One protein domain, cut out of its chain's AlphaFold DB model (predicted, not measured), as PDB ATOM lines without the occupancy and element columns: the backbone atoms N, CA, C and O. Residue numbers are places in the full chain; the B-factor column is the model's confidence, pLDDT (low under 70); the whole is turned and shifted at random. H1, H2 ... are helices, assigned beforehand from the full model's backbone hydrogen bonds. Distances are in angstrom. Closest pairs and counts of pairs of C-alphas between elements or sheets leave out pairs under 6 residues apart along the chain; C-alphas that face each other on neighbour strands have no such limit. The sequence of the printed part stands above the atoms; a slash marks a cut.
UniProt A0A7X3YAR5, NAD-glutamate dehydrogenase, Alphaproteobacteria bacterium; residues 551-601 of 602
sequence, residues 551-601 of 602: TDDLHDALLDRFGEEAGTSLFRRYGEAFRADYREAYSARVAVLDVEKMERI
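This is residues 551 to 601 of the 602 residues of the protein "NAD-glutamate dehydrogenase" of Alphaproteobacteria bacterium (UniProt A0A7X3YAR5). H1 and H2 form a splayed helical hairpin; H4 starts on H1 and runs away from it, while short H3 sits off at the far end of the long axis. The printed part has 51 residues with four named helices, H1 to H4, and no named strand: all helix. It is compact, radius of gyration of the C-alphas 9.9 A, spanning 28 by 24 by 15 A.

H1, residues 551 to 562, begins at C-alpha 551 (-30.620, -4.607, -24.565) and is 16.2 A long. H2 is residues 564 to 574, 15.4 A. H3 is residues 580 to 585, 8.7 A. H4, residues 588 to 599, 16.5 A, ends at C-alpha 599 (-20.958, 10.583, -21.235).

H1 and H2 touch as a hairpin, opposite ways at a steep tilt of 45 degrees; their closest C-alphas, Leu 559 and Gly 567, are 4.3 A apart. H4 touches H1 with residues 588 to 592 alone, closest C-alphas Leu 554 and Ala 588, 4.6 A. H3 and H4 meet only through their link. Every O i to N i+4 pair is within hydrogen-bond range in H1, H2 and H3; in H4, 7 of 8.

The farthest C-alphas, Glu 565 and Asp 581, are 28.6 A apart. The printed part has no cut, its three links are tight, and no printed residue is under 70 in pLDDT.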
ATOM      1  N   THR A 551     -31.304  -5.005 -25.797       81.12
ATOM      2  CA  THR A 551     -30.620  -4.607 -24.565       81.12
ATOM      3  C   THR A 551     -29.450  -5.543 -24.232       81.12
ATOM      4  O   THR A 551     -28.405  -5.064 -23.797       81.12
ATOM      5  N   ASP A 552     -29.561  -6.847 -24.508       77.00
ATOM      6  CA  ASP A 552     -28.435  -7.784 -24.380       77.00
ATOM      7  C   ASP A 552     -27.317  -7.458 -25.380       77.00
ATOM      8  O   ASP A 552     -26.136  -7.489 -25.038       77.00
ATOM      9  N   ASP A 553     -27.684  -7.101 -26.614       83.25
ATOM     10  CA  ASP A 553     -26.719  -6.667 -27.625       83.25
ATOM     11  C   ASP A 553     -26.027  -5.357 -27.230       83.25
ATOM     12  O   ASP A 553     -24.854  -5.171 -27.552       83.25
ATOM     13  N   LEU A 554     -26.719  -4.464 -26.510       88.56
ATOM     14  CA  LEU A 554     -26.127  -3.241 -25.963       88.56
ATOM     15  C   LEU A 554     -25.131  -3.560 -24.848       88.56
ATOM     16  O   LEU A 554     -24.041  -2.995 -24.847       88.56
ATOM     17  N   HIS A 555     -25.479  -4.463 -23.928       85.94
ATOM     18  CA  HIS A 555     -24.574  -4.888 -22.861       85.94
ATOM     19  C   HIS A 555     -23.278  -5.466 -23.432       85.94
ATOM     20  O   HIS A 555     -22.201  -4.956 -23.129       85.94
ATOM     21  N   ASP A 556     -23.377  -6.453 -24.325       84.25
ATOM     22  CA  ASP A 556     -22.204  -7.081 -24.939       84.25
ATOM     23  C   ASP A 556     -21.379  -6.061 -25.740       84.25
ATOM     24  O   ASP A 556     -20.158  -6.029 -25.630       84.25
ATOM     25  N   ALA A 557     -22.028  -5.165 -26.491       89.06
ATOM     26  CA  ALA A 557     -21.319  -4.139 -27.251       89.06
ATOM     27  C   ALA A 557     -20.618  -3.100 -26.350       89.06
ATOM     28  O   ALA A 557     -19.566  -2.579 -26.729       89.06
ATOM     29  N   LEU A 558     -21.165  -2.798 -25.165       92.00
ATOM     30  CA  LEU A 558     -20.511  -1.955 -24.158       92.00
ATOM     31  C   LEU A 558     -19.315  -2.670 -23.518       92.00
ATOM     32  O   LEU A 558     -18.267  -2.042 -23.356       92.00
ATOM     33  N   LEU A 559     -19.439  -3.961 -23.192       91.94
ATOM     34  CA  LEU A 559     -18.336  -4.774 -22.662       91.94
ATOM     35  C   LEU A 559     -17.194  -4.898 -23.679       91.94
ATOM     36  O   LEU A 559     -16.042  -4.634 -23.338       91.94
ATOM     37  N   ASP A 560     -17.510  -5.209 -24.939       90.62
ATOM     38  CA  ASP A 560     -16.528  -5.322 -26.024       90.62
ATOM     39  C   ASP A 560     -15.770  -4.005 -26.258       90.62
ATOM     40  O   ASP A 560     -14.592  -4.005 -26.621       90.62
ATOM     41  N   ARG A 561     -16.441  -2.860 -26.067       91.31
ATOM     42  CA  ARG A 561     -15.873  -1.533 -26.336       91.31
ATOM     43  C   ARG A 561     -15.095  -0.949 -25.157       91.31
ATOM     44  O   ARG A 561     -14.069  -0.311 -25.389       91.31
ATOM     45  N   PHE A 562     -15.593  -1.111 -23.933       90.50
ATOM     46  CA  PHE A 562     -15.079  -0.428 -22.738       90.50
ATOM     47  C   PHE A 562     -14.469  -1.377 -21.694       90.50
ATOM     48  O   PHE A 562     -13.899  -0.909 -20.709       90.50
ATOM     49  N   GLY A 563     -14.537  -2.693 -21.908       90.19
ATOM     50  CA  GLY A 563     -14.106  -3.713 -20.950       90.19
ATOM     51  C   GLY A 563     -15.161  -4.016 -19.881       90.19
ATOM     52  O   GLY A 563     -16.166  -3.315 -19.759       90.19
ATOM     53  N   GLU A 564     -14.918  -5.065 -19.088       88.44
ATOM     54  CA  GLU A 564     -15.913  -5.642 -18.166       88.44
ATOM     55  C   GLU A 564     -16.463  -4.623 -17.153       88.44
ATOM     56  O   GLU A 564     -17.673  -4.443 -17.016       88.44
ATOM     57  N   GLU A 565     -15.571  -3.918 -16.454       90.06
ATOM     58  CA  GLU A 565     -15.938  -3.019 -15.357       90.06
ATOM     59  C   GLU A 565     -16.678  -1.767 -15.855       90.06
ATOM     60  O   GLU A 565     -17.784  -1.459 -15.395       90.06
ATOM     61  N   ALA A 566     -16.096  -1.061 -16.827       88.94
ATOM     62  CA  ALA A 566     -16.675   0.168 -17.363       88.94
ATOM     63  C   ALA A 566     -17.933  -0.110 -18.201       88.94
ATOM     64  O   ALA A 566     -18.928   0.603 -18.057       88.94
ATOM     65  N   GLY A 567     -17.931  -1.173 -19.013       90.75
ATOM     66  CA  GLY A 567     -19.088  -1.593 -19.802       90.75
ATOM     67  C   GLY A 567     -20.294  -1.942 -18.927       90.75
ATOM     68  O   GLY A 567     -21.391  -1.438 -19.171       90.75
ATOM     69  N   THR A 568     -20.087  -2.699 -17.842       89.31
ATOM     70  CA  THR A 568     -21.156  -3.030 -16.880       89.31
ATOM     71  C   THR A 568     -21.700  -1.781 -16.177       89.31
ATOM     72  O   THR A 568     -22.911  -1.652 -15.977       89.31
ATOM     73  N   SER A 569     -20.828  -0.838 -15.800       90.81
ATOM     74  CA  SER A 569     -21.236   0.423 -15.162       90.81
ATOM     75  C   SER A 569     -22.100   1.282 -16.094       90.81
ATOM     76  O   SER A 569     -23.182   1.730 -15.704       90.81
ATOM     77  N   LEU A 570     -21.670   1.443 -17.352       91.81
ATOM     78  CA  LEU A 570     -22.421   2.169 -18.379       91.81
ATOM     79  C   LEU A 570     -23.758   1.494 -18.684       91.81
ATOM     80  O   LEU A 570     -24.783   2.168 -18.770       91.81
ATOM     81  N   PHE A 571     -23.779   0.166 -18.780       90.69
ATOM     82  CA  PHE A 571     -25.013  -0.576 -18.998       90.69
ATOM     83  C   PHE A 571     -26.002  -0.398 -17.842       90.69
ATOM     84  O   PHE A 571     -27.188  -0.194 -18.077       90.69
ATOM     85  N   ARG A 572     -25.532  -0.373 -16.589       90.69
ATOM     86  CA  ARG A 572     -26.401  -0.101 -15.432       90.69
ATOM     87  C   ARG A 572     -27.026   1.300 -15.483       90.69
ATOM     88  O   ARG A 572     -28.126   1.484 -14.972       90.69
ATOM     89  N   ARG A 573     -26.341   2.279 -16.086       90.25
ATOM     90  CA  ARG A 573     -26.831   3.660 -16.234       90.25
ATOM     91  C   ARG A 573     -27.776   3.832 -17.431       90.25
ATOM     92  O   ARG A 573     -28.767   4.541 -17.303       90.25
ATOM     93  N   TYR A 574     -27.487   3.195 -18.568       90.69
ATOM     94  CA  TYR A 574     -28.179   3.452 -19.843       90.69
ATOM     95  C   TYR A 574     -28.979   2.277 -20.414       90.69
ATOM     96  O   TYR A 574     -29.697   2.468 -21.393       90.69
ATOM     97  N   GLY A 575     -28.885   1.077 -19.840       84.69
ATOM     98  CA  GLY A 575     -29.470  -0.150 -20.397       84.69
ATOM     99  C   GLY A 575     -30.979  -0.069 -20.646       84.69
ATOM    100  O   GLY A 575     -31.476  -0.662 -21.603       84.69
ATOM    101  N   GLU A 576     -31.691   0.736 -19.852       85.62
ATOM    102  CA  GLU A 576     -33.128   1.003 -20.016       85.62
ATOM    103  C   GLU A 576     -33.454   2.427 -20.500       85.62
ATOM    104  O   GLU A 576     -34.621   2.790 -20.631       85.62
ATOM    105  N   ALA A 577     -32.448   3.255 -20.802       88.06
ATOM    106  CA  ALA A 577     -32.659   4.648 -21.208       88.06
ATOM    107  C   ALA A 577     -33.206   4.785 -22.646       88.06
ATOM    108  O   ALA A 577     -33.782   5.816 -23.001       88.06
ATOM    109  N   PHE A 578     -33.039   3.755 -23.483       89.69
ATOM    110  CA  PHE A 578     -33.453   3.769 -24.886       89.69
ATOM    111  C   PHE A 578     -34.914   3.327 -25.062       89.69
ATOM    112  O   PHE A 578     -35.299   2.203 -24.731       89.69
ATOM    113  N   ARG A 579     -35.735   4.206 -25.648       90.81
ATOM    114  CA  ARG A 579     -37.154   3.949 -25.945       90.81
ATOM    115  C   ARG A 579     -37.335   2.893 -27.047       90.81
ATOM    116  O   ARG A 579     -36.409   2.571 -27.786       90.81
ATOM    117  N   ALA A 580     -38.527   2.296 -27.127       84.75
ATOM    118  CA  ALA A 580     -38.827   1.200 -28.060       84.75
ATOM    119  C   ALA A 580     -38.625   1.577 -29.542       84.75
ATOM    120  O   ALA A 580     -37.999   0.820 -30.270       84.75
ATOM    121  N   ASP A 581     -39.057   2.772 -29.941       89.50
ATOM    122  CA  ASP A 581     -38.869   3.345 -31.281       89.50
ATOM    123  C   ASP A 581     -37.389   3.446 -31.684       89.50
ATOM    124  O   ASP A 581     -37.012   3.085 -32.796       89.50
ATOM    125  N   TYR A 582     -36.523   3.869 -30.761       90.12
ATOM    126  CA  TYR A 582     -35.079   3.897 -31.005       90.12
ATOM    127  C   TYR A 582     -34.507   2.481 -31.171       90.12
ATOM    128  O   TYR A 582     -33.715   2.235 -32.081       90.12
ATOM    129  N   ARG A 583     -34.916   1.541 -30.306       85.38
ATOM    130  CA  ARG A 583     -34.455   0.140 -30.344       85.38
ATOM    131  C   ARG A 583     -34.883  -0.589 -31.621       85.38
ATOM    132  O   ARG A 583     -34.197  -1.512 -32.047       85.38
ATOM    133  N   GLU A 584     -35.992  -0.175 -32.229       81.38
ATOM    134  CA  GLU A 584     -36.447  -0.679 -33.528       81.38
ATOM    135  C   GLU A 584     -35.677  -0.063 -34.704       81.38
ATOM    136  O   GLU A 584     -35.393  -0.756 -35.680       81.38
ATOM    137  N   ALA A 585     -35.310   1.218 -34.616       87.19
ATOM    138  CA  ALA A 585     -34.653   1.939 -35.705       87.19
ATOM    139  C   ALA A 585     -33.128   1.730 -35.776       87.19
ATOM    140  O   ALA A 585     -32.546   1.800 -36.861       87.19
ATOM    141  N   TYR A 586     -32.461   1.491 -34.643       88.25
ATOM    142  CA  TYR A 586     -30.999   1.474 -34.555       88.25
ATOM    143  C   TYR A 586     -30.477   0.202 -33.897       88.25
ATOM    144  O   TYR A 586     -31.069  -0.313 -32.959       88.25
ATOM    145  N   SER A 587     -29.319  -0.291 -34.343       87.94
ATOM    146  CA  SER A 587     -28.657  -1.431 -33.692       87.94
ATOM    147  C   SER A 587     -27.990  -1.034 -32.370       87.94
ATOM    148  O   SER A 587     -27.550   0.104 -32.199       87.94
ATOM    149  N   ALA A 588     -27.807  -1.999 -31.471       88.69
ATOM    150  CA  ALA A 588     -27.103  -1.799 -30.205       88.69
ATOM    151  C   ALA A 588     -25.681  -1.224 -30.361       88.69
ATOM    152  O   ALA A 588     -25.243  -0.410 -29.552       88.69
ATOM    153  N   ARG A 589     -24.966  -1.568 -31.442       87.94
ATOM    154  CA  ARG A 589     -23.637  -0.999 -31.737       87.94
ATOM    155  C   ARG A 589     -23.683   0.505 -32.009       87.94
ATOM    156  O   ARG A 589     -22.728   1.205 -31.686       87.94
ATOM    157  N   VAL A 590     -24.773   1.001 -32.595       90.19
ATOM    158  CA  VAL A 590     -24.983   2.444 -32.795       90.19
ATOM    159  C   VAL A 590     -25.270   3.114 -31.453       90.19
ATOM    160  O   VAL A 590     -24.669   4.141 -31.149       90.19
ATOM    161  N   ALA A 591     -26.083   2.481 -30.606       91.06
ATOM    162  CA  ALA A 591     -26.375   2.987 -29.269       91.06
ATOM    163  C   ALA A 591     -25.127   3.131 -28.387       91.06
ATOM    164  O   ALA A 591     -25.035   4.102 -27.647       91.06
ATOM    165  N   VAL A 592     -24.133   2.241 -28.503       92.81
ATOM    166  CA  VAL A 592     -22.838   2.386 -27.803       92.81
ATOM    167  C   VAL A 592     -22.147   3.711 -28.139       92.81
ATOM    168  O   VAL A 592     -21.627   4.376 -27.244       92.81
ATOM    169  N   LEU A 593     -22.170   4.125 -29.409       92.12
ATOM    170  CA  LEU A 593     -21.593   5.407 -29.831       92.12
ATOM    171  C   LEU A 593     -22.372   6.590 -29.253       92.12
ATOM    172  O   LEU A 593     -21.786   7.630 -28.957       92.12
ATOM    173  N   ASP A 594     -23.684   6.446 -29.099       92.44
ATOM    174  CA  ASP A 594     -24.523   7.488 -28.520       92.44
ATOM    175  C   ASP A 594     -24.365   7.563 -26.996       92.44
ATOM    176  O   ASP A 594     -24.274   8.670 -26.471       92.44
ATOM    177  N   VAL A 595     -24.202   6.433 -26.296       92.50
ATOM    178  CA  VAL A 595     -23.789   6.400 -24.877       92.50
ATOM    179  C   VAL A 595     -22.453   7.122 -24.697       92.50
ATOM    180  O   VAL A 595     -22.315   7.954 -23.804       92.50
ATOM    181  N   GLU A 596     -21.486   6.876 -25.585       90.12
ATOM    182  CA  GLU A 596     -20.182   7.547 -25.543       90.12
ATOM    183  C   GLU A 596     -20.307   9.068 -25.723       90.12
ATOM    184  O   GLU A 596     -19.591   9.830 -25.078       90.12
ATOM    185  N   LYS A 597     -21.221   9.538 -26.581       91.06
ATOM    186  CA  LYS A 597     -21.493  10.976 -26.730       91.06
ATOM    187  C   LYS A 597     -22.186  11.554 -25.497       91.06
ATOM    188  O   LYS A 597     -21.834  12.657 -25.097       91.06
ATOM    189  N   MET A 598     -23.142  10.832 -24.908       90.12
ATOM    190  CA  MET A 598     -23.854  11.264 -23.699       90.12
ATOM    191  C   MET A 598     -22.890  11.448 -22.519       90.12
ATOM    192  O   MET A 598     -22.913  12.494 -21.879       90.12
ATOM    193  N   GLU A 599     -21.970  10.504 -22.303       90.56
ATOM    194  CA  GLU A 599     -20.958  10.583 -21.235       90.56
ATOM    195  C   GLU A 599     -19.919  11.696 -21.433       90.56
ATOM    196  O   GLU A 599     -19.242  12.063 -20.483       90.56
ATOM    197  N   ARG A 600     -19.761  12.247 -22.644       87.06
ATOM    198  CA  ARG A 600     -18.870  13.402 -22.873       87.06
ATOM    199  C   ARG A 600     -19.521  14.746 -22.543       87.06
ATOM    200  O   ARG A 600     -18.818  15.755 -22.523       87.06
ATOM    201  N   ILE A 601     -20.846  14.780 -22.410       85.38
ATOM    202  CA  ILE A 601     -21.629  16.008 -22.198       85.38
ATOM    203  C   ILE A 601     -22.122  16.103 -20.740       85.38
ATOM    204  O   ILE A 601     -22.446  17.199 -20.282       85.38
TER     205      ILE A 601